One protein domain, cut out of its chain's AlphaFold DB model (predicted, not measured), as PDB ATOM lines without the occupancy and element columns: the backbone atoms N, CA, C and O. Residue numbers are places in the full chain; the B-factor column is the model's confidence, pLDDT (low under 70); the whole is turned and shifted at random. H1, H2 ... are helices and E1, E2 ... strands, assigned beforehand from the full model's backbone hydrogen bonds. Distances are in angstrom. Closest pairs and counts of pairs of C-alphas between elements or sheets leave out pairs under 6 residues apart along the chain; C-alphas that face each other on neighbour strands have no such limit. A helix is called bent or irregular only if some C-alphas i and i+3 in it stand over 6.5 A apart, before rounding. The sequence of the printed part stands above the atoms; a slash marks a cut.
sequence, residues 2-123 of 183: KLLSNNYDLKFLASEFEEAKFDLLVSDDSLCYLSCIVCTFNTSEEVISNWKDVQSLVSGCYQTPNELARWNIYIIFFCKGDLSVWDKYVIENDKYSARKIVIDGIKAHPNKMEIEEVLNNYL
ATOM      1  N   LYS A   2      13.814  74.424  80.195       88.00
ATOM      2  CA  LYS A   2      12.446  74.234  79.727       88.00
ATOM      3  C   LYS A   2      12.423  73.012  78.815       88.00
ATOM      4  O   LYS A   2      13.382  72.775  78.086       88.00
ATOM      5  N   LEU A   3      11.363  72.220  78.874       86.00
ATOM      6  CA  LEU A   3      11.104  71.126  77.947       86.00
ATOM      7  C   LEU A   3      10.472  71.694  76.677       86.00
ATOM      8  O   LEU A   3       9.434  72.352  76.753       86.00
ATOM      9  N   LEU A   4      11.106  71.434  75.536       87.31
ATOM     10  CA  LEU A   4      10.669  71.887  74.217       87.31
ATOM     11  C   LEU A   4      10.475  70.692  73.287       87.31
ATOM     12  O   LEU A   4      11.231  69.718  73.350       87.31
ATOM     13  N   SER A   5       9.490  70.787  72.395       84.31
ATOM     14  CA  SER A   5       9.274  69.791  71.345       84.31
ATOM     15  C   SER A   5      10.531  69.597  70.495       84.31
ATOM     16  O   SER A   5      11.138  70.552  70.009       84.31
ATOM     17  N   ASN A   6      10.895  68.340  70.269       84.69
ATOM     18  CA  ASN A   6      12.026  67.936  69.450       84.69
ATOM     19  C   ASN A   6      11.534  67.083  68.272       84.69
ATOM     20  O   ASN A   6      10.685  66.209  68.430       84.69
ATOM     21  N   ASN A   7      12.096  67.306  67.083       75.00
ATOM     22  CA  ASN A   7      11.736  66.597  65.850       75.00
ATOM     23  C   ASN A   7      12.416  65.221  65.725       75.00
ATOM     24  O   ASN A   7      12.702  64.768  64.617       75.00
ATOM     25  N   TYR A   8      12.714  64.561  66.845       79.25
ATOM     26  CA  TYR A   8      13.275  63.216  66.811       79.25
ATOM     27  C   TYR A   8      12.247  62.230  66.259       79.25
ATOM     28  O   TYR A   8      11.080  62.225  66.652       79.25
ATOM     29  N   ASP A   9      12.703  61.375  65.355       78.00
ATOM     30  CA  ASP A   9      11.847  60.439  64.648       78.00
ATOM     31  C   ASP A   9      11.533  59.211  65.519       78.00
ATOM     32  O   ASP A   9      12.329  58.279  65.629       78.00
ATOM     33  N   LEU A  10      10.358  59.204  66.154       87.44
ATOM     34  CA  LEU A  10       9.844  58.088  66.962       87.44
ATOM     35  C   LEU A  10       9.133  57.017  66.110       87.44
ATOM     36  O   LEU A  10       8.213  56.346  66.579       87.44
ATOM     37  N   LYS A  11       9.562  56.828  64.855       87.19
ATOM     38  CA  LYS A  11       8.999  55.838  63.918       87.19
ATOM     39  C   LYS A  11       8.868  54.434  64.489       87.19
ATOM     40  O   LYS A  11       7.908  53.762  64.157       87.19
ATOM     41  N   PHE A  12       9.797  54.014  65.346       90.50
ATOM     42  CA  PHE A  12       9.767  52.692  65.977       90.50
ATOM     43  C   PHE A  12       8.567  52.489  66.919       90.50
ATOM     44  O   PHE A  12       8.182  51.356  67.165       90.50
ATOM     45  N   LEU A  13       7.981  53.569  67.453       92.00
ATOM     46  CA  LEU A  13       6.716  53.513  68.193       92.00
ATOM     47  C   LEU A  13       5.535  53.653  67.236       92.00
ATOM     48  O   LEU A  13       4.594  52.872  67.299       92.00
ATOM     49  N   ALA A  14       5.605  54.617  66.317       89.50
ATOM     50  CA  ALA A  14       4.525  54.863  65.365       89.50
ATOM     51  C   ALA A  14       4.252  53.670  64.426       89.50
ATOM     52  O   ALA A  14       3.137  53.539  63.938       89.50
ATOM     53  N   SER A  15       5.242  52.805  64.173       89.38
ATOM     54  CA  SER A  15       5.073  51.585  63.375       89.38
ATOM     55  C   SER A  15       4.349  50.462  64.112       89.38
ATOM     56  O   SER A  15       3.721  49.635  63.465       89.38
ATOM     57  N   GLU A  16       4.454  50.418  65.440       90.62
ATOM     58  CA  GLU A  16       3.858  49.360  66.268       90.62
ATOM     59  C   GLU A  16       2.484  49.768  66.822       90.62
ATOM     60  O   GLU A  16       1.648  48.914  67.113       90.62
ATOM     61  N   PHE A  17       2.220  51.074  66.945       91.62
ATOM     62  CA  PHE A  17       0.994  51.614  67.534       91.62
ATOM     63  C   PHE A  17       0.342  52.653  66.606       91.62
ATOM     64  O   PHE A  17       0.479  53.858  66.815       91.62
ATOM     65  N   GLU A  18      -0.387  52.188  65.587       80.56
ATOM     66  CA  GLU A  18      -0.968  53.040  64.529       80.56
ATOM     67  C   GLU A  18      -1.970  54.092  65.044       80.56
ATOM     68  O   GLU A  18      -2.041  55.202  64.517       80.56
ATOM     69  N   GLU A  19      -2.730  53.766  66.092       84.12
ATOM     70  CA  GLU A  19      -3.775  54.635  66.656       84.12
ATOM     71  C   GLU A  19      -3.250  55.603  67.735       84.12
ATOM     72  O   GLU A  19      -3.986  56.473  68.210       84.12
ATOM     73  N   ALA A  20      -1.977  55.474  68.128       90.50
ATOM     74  CA  ALA A  20      -1.355  56.293  69.163       90.50
ATOM     75  C   ALA A  20      -0.515  57.429  68.564       90.50
ATOM     76  O   ALA A  20       0.076  57.318  67.489       90.50
ATOM     77  N   LYS A  21      -0.430  58.550  69.287       92.81
ATOM     78  CA  LYS A  21       0.417  59.690  68.904       92.81
ATOM     79  C   LYS A  21       1.650  59.764  69.782       92.81
ATOM     80  O   LYS A  21       1.555  59.594  70.998       92.81
ATOM     81  N   PHE A  22       2.780  60.078  69.159       94.00
ATOM     82  CA  PHE A  22       4.068  60.144  69.830       94.00
ATOM     83  C   PHE A  22       4.740  61.492  69.607       94.00
ATOM     84  O   PHE A  22       4.885  61.938  68.471       94.00
ATOM     85  N   ASP A  23       5.199  62.096  70.696       93.75
ATOM     86  CA  ASP A  23       6.003  63.314  70.685       93.75
ATOM     87  C   ASP A  23       7.238  63.119  71.573       93.75
ATOM     88  O   ASP A  23       7.214  62.369  72.548       93.75
ATOM     89  N   LEU A  24       8.335  63.798  71.237       94.12
ATOM     90  CA  LEU A  24       9.509  63.880  72.098       94.12
ATOM     91  C   LEU A  24       9.682  65.324  72.552       94.12
ATOM     92  O   LEU A  24       9.800  66.222  71.721       94.12
ATOM     93  N   LEU A  25       9.766  65.534  73.861       92.88
ATOM     94  CA  LEU A  25      10.228  66.786  74.441       92.88
ATOM     95  C   LEU A  25      11.605  66.571  75.058       92.88
ATOM     96  O   LEU A  25      11.857  65.555  75.704       92.88
ATOM     97  N   VAL A  26      12.498  67.531  74.863       92.38
ATOM     98  CA  VAL A  26      13.852  67.502  75.422       92.38
ATOM     99  C   VAL A  26      14.117  68.824  76.123       92.38
ATOM    100  O   VAL A  26      13.590  69.861  75.717       92.38
ATOM    101  N   SER A  27      14.901  68.795  77.196       92.38
ATOM    102  CA  SER A  27      15.307  70.026  77.868       92.38
ATOM    103  C   SER A  27      16.188  70.902  76.971       92.38
ATOM    104  O   SER A  27      17.049  70.415  76.244       92.38
ATOM    105  N   ASP A  28      15.975  72.213  77.051       90.38
ATOM    106  CA  ASP A  28      16.666  73.253  76.275       90.38
ATOM    107  C   ASP A  28      18.104  73.558  76.737       90.38
ATOM    108  O   ASP A  28      18.736  74.502  76.258       90.38
ATOM    109  N   ASP A  29      18.635  72.783  77.682       87.44
ATOM    110  CA  ASP A  29      19.993  72.943  78.178       87.44
ATOM    111  C   ASP A  29      21.026  72.307  77.231       87.44
ATOM    112  O   ASP A  29      20.725  71.419  76.437       87.44
ATOM    113  N   SER A  30      22.289  72.719  77.352       83.06
ATOM    114  CA  SER A  30      23.369  72.253  76.473       83.06
ATOM    115  C   SER A  30      23.622  70.742  76.510       83.06
ATOM    116  O   SER A  30      24.300  70.223  75.624       83.06
ATOM    117  N   LEU A  31      23.161  70.042  77.551       83.25
ATOM    118  CA  LEU A  31      23.345  68.601  77.710       83.25
ATOM    119  C   LEU A  31      22.115  67.799  77.289       83.25
ATOM    120  O   LEU A  31      22.217  66.569  77.280       83.25
ATOM    121  N   CYS A  32      20.997  68.457  76.954       85.12
ATOM    122  CA  CYS A  32      19.714  67.799  76.714       85.12
ATOM    123  C   CYS A  32      19.409  66.801  77.843       85.12
ATOM    124  O   CYS A  32      19.193  65.611  77.603       85.12
ATOM    125  N   TYR A  33      19.540  67.265  79.090       88.94
ATOM    126  CA  TYR A  33      19.612  66.404  80.264       88.94
ATOM    127  C   TYR A  33      18.359  65.547  80.479       88.94
ATOM    128  O   TYR A  33      18.485  64.428  80.966       88.94
ATOM    129  N   LEU A  34      17.177  66.054  80.125       92.50
ATOM    130  CA  LEU A  34      15.891  65.374  80.279       92.50
ATOM    131  C   LEU A  34      15.281  65.058  78.915       92.50
ATOM    132  O   LEU A  34      15.163  65.942  78.066       92.50
ATOM    133  N   SER A  35      14.811  63.821  78.760       93.94
ATOM    134  CA  SER A  35      14.043  63.374  77.596       93.94
ATOM    135  C   SER A  35      12.678  62.870  78.038       93.94
ATOM    136  O   SER A  35      12.592  61.973  78.872       93.94
ATOM    137  N   CYS A  36      11.615  63.410  77.456       95.00
ATOM    138  CA  CYS A  36      10.237  63.019  77.724       95.00
ATOM    139  C   CYS A  36       9.608  62.478  76.445       95.00
ATOM    140  O   CYS A  36       9.334  63.233  75.513       95.00
ATOM    141  N   ILE A  37       9.389  61.170  76.405       95.75
ATOM    142  CA  ILE A  37       8.676  60.494  75.326       95.75
ATOM    143  C   ILE A  37       7.207  60.475  75.711       95.75
ATOM    144  O   ILE A  37       6.824  59.873  76.712       95.75
ATOM    145  N   VAL A  38       6.395  61.172  74.934       96.44
ATOM    146  CA  VAL A  38       4.972  61.346  75.184       96.44
ATOM    147  C   VAL A  38       4.205  60.392  74.291       96.44
ATOM    148  O   VAL A  38       4.343  60.436  73.074       96.44
ATOM    149  N   CYS A  39       3.400  59.534  74.903       96.50
ATOM    150  CA  CYS A  39       2.557  58.545  74.253       96.50
ATOM    151  C   CYS A  39       1.098  58.899  74.538       96.50
ATOM    152  O   CYS A  39       0.667  58.855  75.689       96.50
ATOM    153  N   THR A  40       0.335  59.251  73.507       96.06
ATOM    154  CA  THR A  40      -1.085  59.592  73.647       96.06
ATOM    155  C   THR A  40      -1.947  58.496  73.043       96.06
ATOM    156  O   THR A  40      -1.896  58.267  71.835       96.06
ATOM    157  N   PHE A  41      -2.738  57.854  73.897       95.38
ATOM    158  CA  PHE A  41      -3.672  56.780  73.581       95.38
ATOM    159  C   PHE A  41      -5.122  57.268  73.656       95.38
ATOM    160  O   PHE A  41      -5.444  58.251  74.333       95.38
ATOM    161  N   ASN A  42      -6.024  56.570  72.971       94.19
ATOM    162  CA  ASN A  42      -7.439  56.926  72.955       94.19
ATOM    163  C   ASN A  42      -8.163  56.476  74.224       94.19
ATOM    164  O   ASN A  42      -9.120  57.143  74.618       94.19
ATOM    165  N   THR A  43      -7.722  55.380  74.845       94.56
ATOM    166  CA  THR A  43      -8.389  54.756  75.999       94.56
ATOM    167  C   THR A  43      -7.402  54.356  77.095       94.56
ATOM    168  O   THR A  43      -6.209  54.169  76.849       94.56
ATOM    169  N   SER A  44      -7.903  54.210  78.321       95.31
ATOM    170  CA  SER A  44      -7.144  53.685  79.460       95.31
ATOM    171  C   SER A  44      -6.686  52.240  79.250       95.31
ATOM    172  O   SER A  44      -5.581  51.867  79.644       95.31
ATOM    173  N   GLU A  45      -7.507  51.424  78.593       95.38
ATOM    174  CA  GLU A  45      -7.236  50.017  78.307       95.38
ATOM    175  C   GLU A  45      -6.031  49.853  77.377       95.38
ATOM    176  O   GLU A  45      -5.199  48.977  77.611       95.38
ATOM    177  N   GLU A  46      -5.894  50.727  76.376       95.56
ATOM    178  CA  GLU A  46      -4.722  50.762  75.494       95.56
ATOM    179  C   GLU A  46      -3.433  51.061  76.266       95.56
ATOM    180  O   GLU A  46      -2.392  50.465  75.991       95.56
ATOM    181  N   VAL A  47      -3.474  51.956  77.258       96.62
ATOM    182  CA  VAL A  47      -2.302  52.209  78.109       96.62
ATOM    183  C   VAL A  47      -1.943  50.943  78.881       96.62
ATOM    184  O   VAL A  47      -0.784  50.529  78.880       96.62
ATOM    185  N   ILE A  48      -2.932  50.300  79.505       96.88
ATOM    186  CA  ILE A  48      -2.733  49.091  80.315       96.88
ATOM    187  C   ILE A  48      -2.168  47.941  79.471       96.88
ATOM    188  O   ILE A  48      -1.288  47.218  79.949       96.88
ATOM    189  N   SER A  49      -2.631  47.775  78.229       96.06
ATOM    190  CA  SER A  49      -2.154  46.705  77.350       96.06
ATOM    191  C   SER A  49      -0.761  46.971  76.784       96.06
ATOM    192  O   SER A  49       0.005  46.025  76.634       96.06
ATOM    193  N   ASN A  50      -0.414  48.233  76.502       96.38
ATOM    194  CA  ASN A  50       0.746  48.560  75.663       96.38
ATOM    195  C   ASN A  50       1.949  49.150  76.419       96.38
ATOM    196  O   ASN A  50       3.044  49.217  75.857       96.38
ATOM    197  N   TRP A  51       1.807  49.588  77.679       97.12
ATOM    198  CA  TRP A  51       2.877  50.340  78.361       97.12
ATOM    199  C   TRP A  51       4.210  49.580  78.468       97.12
ATOM    200  O   TRP A  51       5.274  50.198  78.383       97.12
ATOM    201  N   LYS A  52       4.174  48.250  78.624       97.12
ATOM    202  CA  LYS A  52       5.380  47.402  78.694       97.12
ATOM    203  C   LYS A  52       6.097  47.293  77.355       97.12
ATOM    204  O   LYS A  52       7.329  47.259  77.317       97.12
ATOM    205  N   ASP A  53       5.336  47.251  76.270       96.25
ATOM    206  CA  ASP A  53       5.882  47.148  74.921       96.25
ATOM    207  C   ASP A  53       6.510  48.479  74.519       96.25
ATOM    208  O   ASP A  53       7.675  48.512  74.120       96.25
ATOM    209  N   VAL A  54       5.812  49.594  74.779       96.50
ATOM    210  CA  VAL A  54       6.367  50.952  74.648       96.50
ATOM    211  C   VAL A  54       7.674  51.072  75.428       96.50
ATOM    212  O   VAL A  54       8.692  51.498  74.889       96.50
ATOM    213  N   GLN A  55       7.682  50.658  76.693       96.25
ATOM    214  CA  GLN A  55       8.870  50.701  77.538       96.25
ATOM    215  C   GLN A  55      10.035  49.870  76.984       96.25
ATOM    216  O   GLN A  55      11.189  50.309  77.039       96.25
ATOM    217  N   SER A  56       9.750  48.670  76.486       95.38
ATOM    218  CA  SER A  56      10.760  47.768  75.931       95.38
ATOM    219  C   SER A  56      11.368  48.342  74.655       95.38
ATOM    220  O   SER A  56      12.592  48.365  74.511       95.38
ATOM    221  N   LEU A  57      10.527  48.893  73.778       95.00
ATOM    222  CA  LEU A  57      10.946  49.581  72.560       95.00
ATOM    223  C   LEU A  57      11.781  50.822  72.872       95.00
ATOM    224  O   LEU A  57      12.870  50.977  72.328       95.00
ATOM    225  N   VAL A  58      11.337  51.672  73.801       93.88
ATOM    226  CA  VAL A  58      12.118  52.836  74.246       93.88
ATOM    227  C   VAL A  58      13.479  52.397  74.784       93.88
ATOM    228  O   VAL A  58      14.496  52.969  74.402       93.88
ATOM    229  N   SER A  59      13.529  51.347  75.606       92.88
ATOM    230  CA  SER A  59      14.787  50.843  76.165       92.88
ATOM    231  C   SER A  59      15.761  50.311  75.110       92.88
ATOM    232  O   SER A  59      16.969  50.368  75.332       92.88
ATOM    233  N   GLY A  60      15.258  49.728  74.019       90.19
ATOM    234  CA  GLY A  60      16.084  49.123  72.973       90.19
ATOM    235  C   GLY A  60      16.457  50.081  71.842       90.19
ATOM    236  O   GLY A  60      17.540  49.962  71.269       90.19
ATOM    237  N   CYS A  61      15.574  51.024  71.518       89.94
ATOM    238  CA  CYS A  61      15.664  51.829  70.302       89.94
ATOM    239  C   CYS A  61      16.017  53.296  70.564       89.94
ATOM    240  O   CYS A  61      16.652  53.920  69.713       89.94
ATOM    241  N   TYR A  62      15.631  53.865  71.710       90.44
ATOM    242  CA  TYR A  62      15.891  55.275  71.985       90.44
ATOM    243  C   TYR A  62      17.297  55.481  72.555       90.44
ATOM    244  O   TYR A  62      17.651  54.954  73.609       90.44
ATOM    245  N   GLN A  63      18.099  56.294  71.867       86.38
ATOM    246  CA  GLN A  63      19.433  56.685  72.317       86.38
ATOM    247  C   GLN A  63      19.442  58.163  72.684       86.38
ATOM    248  O   GLN A  63      19.121  59.024  71.863       86.38
ATOM    249  N   THR A  64      19.824  58.462  73.923       84.19
ATOM    250  CA  THR A  64      19.963  59.846  74.369       84.19
ATOM    251  C   THR A  64      21.211  60.488  73.761       84.19
ATOM    252  O   THR A  64      22.210  59.800  73.536       84.19
ATOM    253  N   PRO A  65      21.214  61.818  73.560       79.06
ATOM    254  CA  PRO A  65      22.381  62.526  73.030       79.06
ATOM    255  C   PRO A  65      23.619  62.421  73.931       79.06
ATOM    256  O   PRO A  65      24.748  62.504  73.460       79.06
ATOM    257  N   ASN A  66      23.403  62.259  75.240       81.38
ATOM    258  CA  ASN A  66      24.444  62.226  76.260       81.38
ATOM    259  C   ASN A  66      24.283  60.991  77.160       81.38
ATOM    260  O   ASN A  66      23.165  60.568  77.463       81.38
ATOM    261  N   GLU A  67      25.400  60.444  77.636       82.44
ATOM    262  CA  GLU A  67      25.448  59.335  78.589       82.44
ATOM    263  C   GLU A  67      24.723  59.625  79.904       82.44
ATOM    264  O   GLU A  67      24.063  58.741  80.452       82.44
ATOM    265  N   LEU A  68      24.827  60.860  80.407       83.25
ATOM    266  CA  LEU A  68      24.169  61.266  81.652       83.25
ATOM    267  C   LEU A  68      22.648  61.388  81.484       83.25
ATOM    268  O   LEU A  68      21.902  61.122  82.428       83.25
ATOM    269  N   ALA A  69      22.185  61.737  80.281       86.81
ATOM    270  CA  ALA A  69      20.764  61.860  79.965       86.81
ATOM    271  C   ALA A  69      20.049  60.494  79.926       86.81
ATOM    272  O   ALA A  69      18.839  60.438  80.130       86.81
ATOM    273  N   ARG A  70      20.782  59.372  79.775       86.88
ATOM    274  CA  ARG A  70      20.207  58.008  79.827       86.88
ATOM    275  C   ARG A  70      19.444  57.734  81.123       86.88
ATOM    276  O   ARG A  70      18.486  56.974  81.129       86.88
ATOM    277  N   TRP A  71      19.853  58.368  82.219       87.38
ATOM    278  CA  TRP A  71      19.214  58.216  83.528       87.38
ATOM    279  C   TRP A  71      17.989  59.107  83.723       87.38
ATOM    280  O   TRP A  71      17.348  59.035  84.770       87.38
ATOM    281  N   ASN A  72      17.667  59.958  82.754       92.50
ATOM    282  CA  ASN A  72      16.694  61.043  82.857       92.50
ATOM    283  C   ASN A  72      15.665  60.975  81.720       92.50
ATOM    284  O   ASN A  72      15.211  61.990  81.193       92.50
ATOM    285  N   ILE A  73      15.298  59.742  81.369       94.50
ATOM    286  CA  ILE A  73      14.239  59.433  80.414       94.50
ATOM    287  C   ILE A  73      12.922  59.267  81.175       94.50
ATOM    288  O   ILE A  73      12.845  58.528  82.167       94.50
ATOM    289  N   TYR A  74      11.894  59.939  80.675       96.31
ATOM    290  CA  TYR A  74      10.512  59.833  81.109       96.31
ATOM    291  C   TYR A  74       9.657  59.307  79.960       96.31
ATOM    292  O   TYR A  74       9.800  59.754  78.823       96.31
ATOM    293  N   ILE A  75       8.752  58.383  80.267       97.38
ATOM    294  CA  ILE A  75       7.684  57.945  79.369       97.38
ATOM    295  C   ILE A  75       6.370  58.440  79.965       97.38
ATOM    296  O   ILE A  75       6.019  58.083  81.091       97.38
ATOM    297  N   ILE A  76       5.670  59.294  79.232       97.44
ATOM    298  CA  ILE A  76       4.418  59.900  79.669       97.44
ATOM    299  C   ILE A  76       3.278  59.250  78.903       97.44
ATOM    300  O   ILE A  76       3.272  59.280  77.676       97.44
ATOM    301  N   PHE A  77       2.302  58.701  79.617       97.44
ATOM    302  CA  PHE A  77       1.110  58.100  79.031       97.44
ATOM    303  C   PHE A  77      -0.088  59.027  79.213       97.44
ATOM    304  O   PHE A  77      -0.570  59.197  80.330       97.44
ATOM    305  N   PHE A  78      -0.577  59.600  78.117       96.75
ATOM    306  CA  PHE A  78      -1.839  60.331  78.075       96.75
ATOM    307  C   PHE A  78      -2.957  59.425  77.571       96.75
ATOM    308  O   PHE A  78      -2.773  58.730  76.573       96.75
ATOM    309  N   CYS A  79      -4.129  59.462  78.204       95.75
ATOM    310  CA  CYS A  79      -5.300  58.746  77.689       95.75
ATOM    311  C   CYS A  79      -6.628  59.349  78.138       95.75
ATOM    312  O   CYS A  79      -6.728  59.971  79.197       95.75
ATOM    313  N   LYS A  80      -7.672  59.141  77.331       92.94
ATOM    314  CA  LYS A  80      -9.038  59.444  77.766       92.94
ATOM    315  C   LYS A  80      -9.547  58.312  78.656       92.94
ATOM    316  O   LYS A  80      -9.303  57.141  78.375       92.94
ATOM    317  N   GLY A  81     -10.337  58.679  79.660       92.19
ATOM    318  CA  GLY A  81     -10.820  57.741  80.674       92.19
ATOM    319  C   GLY A  81      -9.845  57.620  81.838       92.19
ATOM    320  O   GLY A  81      -8.699  58.042  81.732       92.19
ATOM    321  N   ASP A  82     -10.333  57.098  82.957       95.50
ATOM    322  CA  ASP A  82      -9.558  56.997  84.188       95.50
ATOM    323  C   ASP A  82      -8.991  55.583  84.342       95.50
ATOM    324  O   ASP A  82      -9.722  54.594  84.268       95.50
ATOM    325  N   LEU A  83      -7.693  55.483  84.619       96.81
ATOM    326  CA  LEU A  83      -7.087  54.242  85.081       96.81
ATOM    327  C   LEU A  83      -7.408  54.042  86.560       96.81
ATOM    328  O   LEU A  83      -7.447  54.987  87.357       96.81
ATOM    329  N   SER A  84      -7.551  52.777  86.959       97.00
ATOM    330  CA  SER A  84      -7.639  52.452  88.377       97.00
ATOM    331  C   SER A  84      -6.370  52.909  89.107       97.00
ATOM    332  O   SER A  84      -5.267  52.927  88.552       97.00
ATOM    333  N   VAL A  85      -6.511  53.243  90.393       96.75
ATOM    334  CA  VAL A  85      -5.369  53.621  91.243       96.75
ATOM    335  C   VAL A  85      -4.287  52.536  91.233       96.75
ATOM    336  O   VAL A  85      -3.098  52.844  91.270       96.75
ATOM    337  N   TRP A  86      -4.695  51.266  91.164       97.62
ATOM    338  CA  TRP A  86      -3.767  50.144  91.146       97.62
ATOM    339  C   TRP A  86      -2.991  50.051  89.831       97.62
ATOM    340  O   TRP A  86      -1.774  49.885  89.863       97.62
ATOM    341  N   ASP A  87      -3.658  50.222  88.689       97.81
ATOM    342  CA  ASP A  87      -2.995  50.159  87.382       97.81
ATOM    343  C   ASP A  87      -1.989  51.299  87.219       97.81
ATOM    344  O   ASP A  87      -0.842  51.052  86.839       97.81
ATOM    345  N   LYS A  88      -2.357  52.529  87.610       97.38
ATOM    346  CA  LYS A  88      -1.403  53.650  87.657       97.38
ATOM    347  C   LYS A  88      -0.208  53.331  88.536       97.38
ATOM    348  O   LYS A  88       0.928  53.508  88.111       97.38
ATOM    349  N   TYR A  89      -0.458  52.826  89.744       97.69
ATOM    350  CA  TYR A  89       0.604  52.492  90.683       97.69
ATOM    351  C   TYR A  89       1.585  51.477  90.086       97.69
ATOM    352  O   TYR A  89       2.795  51.670  90.205       97.69
ATOM    353  N   VAL A  90       1.079  50.428  89.428       97.94
ATOM    354  CA  VAL A  90       1.905  49.407  88.771       97.94
ATOM    355  C   VAL A  90       2.781  50.020  87.680       97.94
ATOM    356  O   VAL A  90       3.969  49.709  87.623       97.94
ATOM    357  N   ILE A  91       2.218  50.894  86.844       97.75
ATOM    358  CA  ILE A  91       2.948  51.534  85.745       97.75
ATOM    359  C   ILE A  91       4.010  52.493  86.300       97.75
ATOM    360  O   ILE A  91       5.189  52.367  85.980       97.75
ATOM    361  N   GLU A  92       3.627  53.434  87.159       97.38
ATOM    362  CA  GLU A  92       4.514  54.512  87.622       97.38
ATOM    363  C   GLU A  92       5.640  54.023  88.543       97.38
ATOM    364  O   GLU A  92       6.725  54.607  88.565       97.38
ATOM    365  N   ASN A  93       5.417  52.931  89.285       97.19
ATOM    366  CA  ASN A  93       6.432  52.352  90.171       97.19
ATOM    367  C   ASN A  93       7.313  51.300  89.491       97.19
ATOM    368  O   ASN A  93       8.266  50.814  90.115       97.19
ATOM    369  N   ASP A  94       7.042  50.953  88.234       97.31
ATOM    370  CA  ASP A  94       7.937  50.094  87.480       97.31
ATOM    371  C   ASP A  94       9.259  50.823  87.188       97.31
ATOM    372  O   ASP A  94       9.305  51.847  86.502       97.31
ATOM    373  N   LYS A  95      10.359  50.260  87.701       93.25
ATOM    374  CA  LYS A  95      11.700  50.867  87.653       93.25
ATOM    375  C   LYS A  95      12.510  50.481  86.420       93.25
ATOM    376  O   LYS A  95      13.673  50.878  86.322       93.25
ATOM    377  N   TYR A  96      11.966  49.667  85.519       92.94
ATOM    378  CA  TYR A  96      12.723  49.230  84.356       92.94
ATOM    379  C   TYR A  96      12.871  50.396  83.360       92.94
ATOM    380  O   TYR A  96      11.913  51.124  83.113       92.94
ATOM    381  N   SER A  97      14.088  50.575  82.837       89.31
ATOM    382  CA  SER A  97      14.538  51.496  81.771       89.31
ATOM    383  C   SER A  97      14.272  53.011  81.888       89.31
ATOM    384  O   SER A  97      15.151  53.790  81.530       89.31
ATOM    385  N   ALA A  98      13.115  53.456  82.371       94.44
ATOM    386  CA  ALA A  98      12.703  54.857  82.403       94.44
ATOM    387  C   ALA A  98      11.665  55.119  83.503       94.44
ATOM    388  O   ALA A  98      10.918  54.217  83.907       94.44
ATOM    389  N   ARG A  99      11.587  56.376  83.953       95.94
ATOM    390  CA  ARG A  99      10.500  56.842  84.830       95.94
ATOM    391  C   ARG A  99       9.217  56.956  84.015       95.94
ATOM    392  O   ARG A  99       9.270  57.327  82.847       95.94
ATOM    393  N   LYS A 100       8.076  56.631  84.616       96.88
ATOM    394  CA  LYS A 100       6.778  56.620  83.933       96.88
ATOM    395  C   LYS A 100       5.792  57.482  84.693       96.88
ATOM    396  O   LYS A 100       5.827  57.497  85.921       96.88
ATOM    397  N   ILE A 101       4.954  58.199  83.960       96.94
ATOM    398  CA  ILE A 101       3.890  59.037  84.515       96.94
ATOM    399  C   ILE A 101       2.637  58.787  83.689       96.94
ATOM    400  O   ILE A 101       2.703  58.779  82.457       96.94
ATOM    401  N   VAL A 102       1.507  58.591  84.359       97.38
ATOM    402  CA  VAL A 102       0.204  58.431  83.716       97.38
ATOM    403  C   VAL A 102      -0.626  59.691  83.947       97.38
ATOM    404  O   VAL A 102      -0.900  60.073  85.081       97.38
ATOM    405  N   ILE A 103      -1.050  60.326  82.856       96.12
ATOM    406  CA  ILE A 103      -1.949  61.482  82.849       96.12
ATOM    407  C   ILE A 103      -3.235  61.069  82.135       96.12
ATOM    408  O   ILE A 103      -3.361  61.128  80.911       96.12
ATOM    409  N   ASP A 104      -4.191  60.594  82.914       95.56
ATOM    410  CA  ASP A 104      -5.468  60.064  82.454       95.56
ATOM    411  C   ASP A 104      -6.614  61.060  82.698       95.56
ATOM    412  O   ASP A 104      -6.401  62.203  83.110       95.56
ATOM    413  N   GLY A 105      -7.842  60.662  82.371       93.50
ATOM    414  CA  GLY A 105      -9.026  61.502  82.566       93.50
ATOM    415  C   GLY A 105      -9.064  62.740  81.659       93.50
ATOM    416  O   GLY A 105      -9.898  63.634  81.846       93.50
ATOM    417  N   ILE A 106      -8.188  62.821  80.649       92.12
ATOM    418  CA  ILE A 106      -8.167  63.948  79.714       92.12
ATOM    419  C   ILE A 106      -9.382  63.899  78.782       92.12
ATOM    420  O   ILE A 106      -9.766  62.859  78.249       92.12
ATOM    421  N   LYS A 107     -10.009  65.058  78.561       88.50
ATOM    422  CA  LYS A 107     -11.212  65.167  77.716       88.50
ATOM    423  C   LYS A 107     -10.887  65.071  76.224       88.50
ATOM    424  O   LYS A 107     -11.670  64.539  75.437       88.50
ATOM    425  N   ALA A 108      -9.738  65.607  75.829       89.19
ATOM    426  CA  ALA A 108      -9.263  65.662  74.455       89.19
ATOM    427  C   ALA A 108      -7.756  65.407  74.421       89.19
ATOM    428  O   ALA A 108      -7.082  65.574  75.433       89.19
ATOM    429  N   HIS A 109      -7.249  64.998  73.256       89.50
ATOM    430  CA  HIS A 109      -5.809  64.836  73.067       89.50
ATOM    431  C   HIS A 109      -5.149  66.211  73.185       89.50
ATOM    432  O   HIS A 109      -5.564  67.103  72.435       89.50
ATOM    433  N   PRO A 110      -4.165  66.384  74.080       90.19
ATOM    434  CA  PRO A 110      -3.488  67.655  74.210       90.19
ATOM    435  C   PRO A 110      -2.700  67.944  72.930       90.19
ATOM    436  O   PRO A 110      -2.142  67.048  72.292       90.19
ATOM    437  N   ASN A 111      -2.685  69.205  72.520       91.75
ATOM    438  CA  ASN A 111      -1.796  69.671  71.466       91.75
ATOM    439  C   ASN A 111      -0.368  69.856  72.018       91.75
ATOM    440  O   ASN A 111      -0.141  69.801  73.225       91.75
ATOM    441  N   LYS A 112       0.612  70.110  71.143       89.75
ATOM    442  CA  LYS A 112       2.024  70.214  71.554       89.75
ATOM    443  C   LYS A 112       2.284  71.281  72.621       89.75
ATOM    444  O   LYS A 112       3.065  71.039  73.530       89.75
ATOM    445  N   MET A 113       1.615  72.429  72.535       90.62
ATOM    446  CA  MET A 113       1.778  73.519  73.503       90.62
ATOM    447  C   MET A 113       1.220  73.130  74.876       90.62
ATOM    448  O   MET A 113       1.854  73.389  75.892       90.62
ATOM    449  N   GLU A 114       0.072  72.447  74.900       92.19
ATOM    450  CA  GLU A 114      -0.521  71.915  76.135       92.19
ATOM    451  C   GLU A 114       0.366  70.826  76.757       92.19
ATOM    452  O   GLU A 114       0.562  70.811  77.969       92.19
ATOM    453  N   ILE A 115       0.950  69.941  75.937       93.12
ATOM    454  CA  ILE A 115       1.913  68.925  76.396       93.12
ATOM    455  C   ILE A 115       3.137  69.598  77.029       93.12
ATOM    456  O   ILE A 115       3.554  69.209  78.119       93.12
ATOM    457  N   GLU A 116       3.708  70.610  76.367       93.44
ATOM    458  CA  GLU A 116       4.845  71.370  76.893       93.44
ATOM    459  C   GLU A 116       4.512  72.022  78.236       93.44
ATOM    460  O   GLU A 116       5.265  71.850  79.192       93.44
ATOM    461  N   GLU A 117       3.389  72.731  78.342       92.94
ATOM    462  CA  GLU A 117       2.975  73.396  79.581       92.94
ATOM    463  C   GLU A 117       2.791  72.397  80.731       92.94
ATOM    464  O   GLU A 117       3.375  72.563  81.804       92.94
ATOM    465  N   VAL A 118       2.039  71.317  80.493       93.12
ATOM    466  CA  VAL A 118       1.783  70.282  81.503       93.12
ATOM    467  C   VAL A 118       3.087  69.670  81.997       93.12
ATOM    468  O   VAL A 118       3.282  69.545  83.205       93.12
ATOM    469  N   LEU A 119       4.000  69.309  81.094       94.12
ATOM    470  CA  LEU A 119       5.240  68.638  81.476       94.12
ATOM    471  C   LEU A 119       6.256  69.577  82.123       94.12
ATOM    472  O   LEU A 119       6.957  69.151  83.040       94.12
ATOM    473  N   ASN A 120       6.320  70.844  81.711       93.38
ATOM    474  CA  ASN A 120       7.162  71.826  82.392       93.38
ATOM    475  C   ASN A 120       6.681  72.082  83.827       93.38
ATOM    476  O   ASN A 120       7.496  72.097  84.748       93.38
ATOM    477  N   ASN A 121       5.371  72.191  84.048       92.19
ATOM    478  CA  ASN A 121       4.824  72.310  85.402       92.19
ATOM    479  C   ASN A 121       5.085  71.030  86.210       92.19
ATOM    480  O   ASN A 121       5.642  71.078  87.302       92.19
ATOM    481  N   TYR A 122       4.772  69.862  85.645       90.44
ATOM    482  CA  TYR A 122       4.847  68.594  86.373       90.44
ATOM    483  C   TYR A 122       6.280  68.167  86.723       90.44
ATOM    484  O   TYR A 122       6.526  67.656  87.814       90.44
ATOM    485  N   LEU A 123       7.234  68.345  85.803       91.62
ATOM    486  CA  LEU A 123       8.609  67.863  85.970       91.62
ATOM    487  C   LEU A 123       9.580  68.938  86.455       91.62
ATOM    488  O   LEU A 123      10.533  68.607  87.161       91.62
TER     489      LEU A 123
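What this domain is: This is residues 2 to 123 of the 183 residues of an uncharacterized protein of Yersinia enterocolitica subsp. enterocolitica (UniProt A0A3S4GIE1). A strongly twisted sheet of five strands forms the middle of three layers, with helices on both its faces: H2 runs over E3 and E4 on one face, with H4 beside E5 on that same face, and the sheet curls round H5 on the other. Short H1 only grazes the sheet, and short H3 comes just before E4. The printed part has 122 residues, with five named helices and five named strands in the order E1 H1 E2 E3 H2 H3 E4 H4 E5 H5, a mixed class of helices and strands. The sheet is mixed, in the order E1 E2 E3 E4 E5. The whole is compact, with a radius of gyration of the C-alphas of 13.4 A, and rounded, spanning 38 by 28 by 27 A.

How they stand to each other: The inner strands E3, residues 35 to 41, and E4, residues 73 to 79, are parallel at 19 degrees, with N 37 and O 74 within hydrogen-bond range at 2.8 A. E4 is parallel to the edge strand E5, residues 99 to 103, at 20 degrees, with N 77 and O 101 2.9 A apart. E2, residues 21 to 27, forms an antiparallel hairpin with E3 at 160 degrees, N 23 and O 38 being 3.0 A apart. The edge strand E1, residues 3 to 6, is antiparallel to E2 at 126 degrees, with N 6 and O 24 2.8 A apart. H2, residues 44 to 61, is on the sheet at a height of 9.0 A and runs along the strands, at 23 degrees to E4 on the local plane; their closest C-alphas are those of Ser 44 and Cys 79, 5.7 A. H4, residues 85 to 92, lies on the same face, over none of the strands; its closest C-alpha pair with E5 is Glu 92 and Lys 100, 4.8 A. E3, H2 H3, E4 and E4, H4, E5 are strand-helix-strand units, parallel neighbour strands with helices between, each with a right-handed crossover; here H3 is residues 68 to 71. H5, residues 112 to 123, is on the opposite face; its closest C-alphas with E1 are those of Asn 120 and Leu 3, 6.0 A. H1, residues 11 to 14, touches H2 at residues 54 to 61 alone, the closest C-alphas being those of Leu 13 and Val 54, 7.0 A. Every O i to N i+4 pair is within hydrogen-bond range in H4 and H5, and 12 of 14 in H2; H1 and H3 are too short for one.

Where its parts are: E1 begins at C-alpha 3, (11.104, 71.126, 77.947). E2 is 20.2 A long, E3 19.3 A, E4 19.7 A and E5 13.4 A. H2, 24.6 A, is irregular, C-alphas 49 and 52 being 7.7 A apart, with a kink of 49 degrees near residue 51. H4 is 10.6 A long, and H5, 16.0 A, ends at C-alpha 123, (8.609, 67.863, 85.970).

The domain as a whole: The C-alphas farthest apart, those of Ser 30 and Ser 84, are 38.7 A apart. The printed part has no cut and no long link. Its mean pLDDT is 92.0, and no printed residue is under 70.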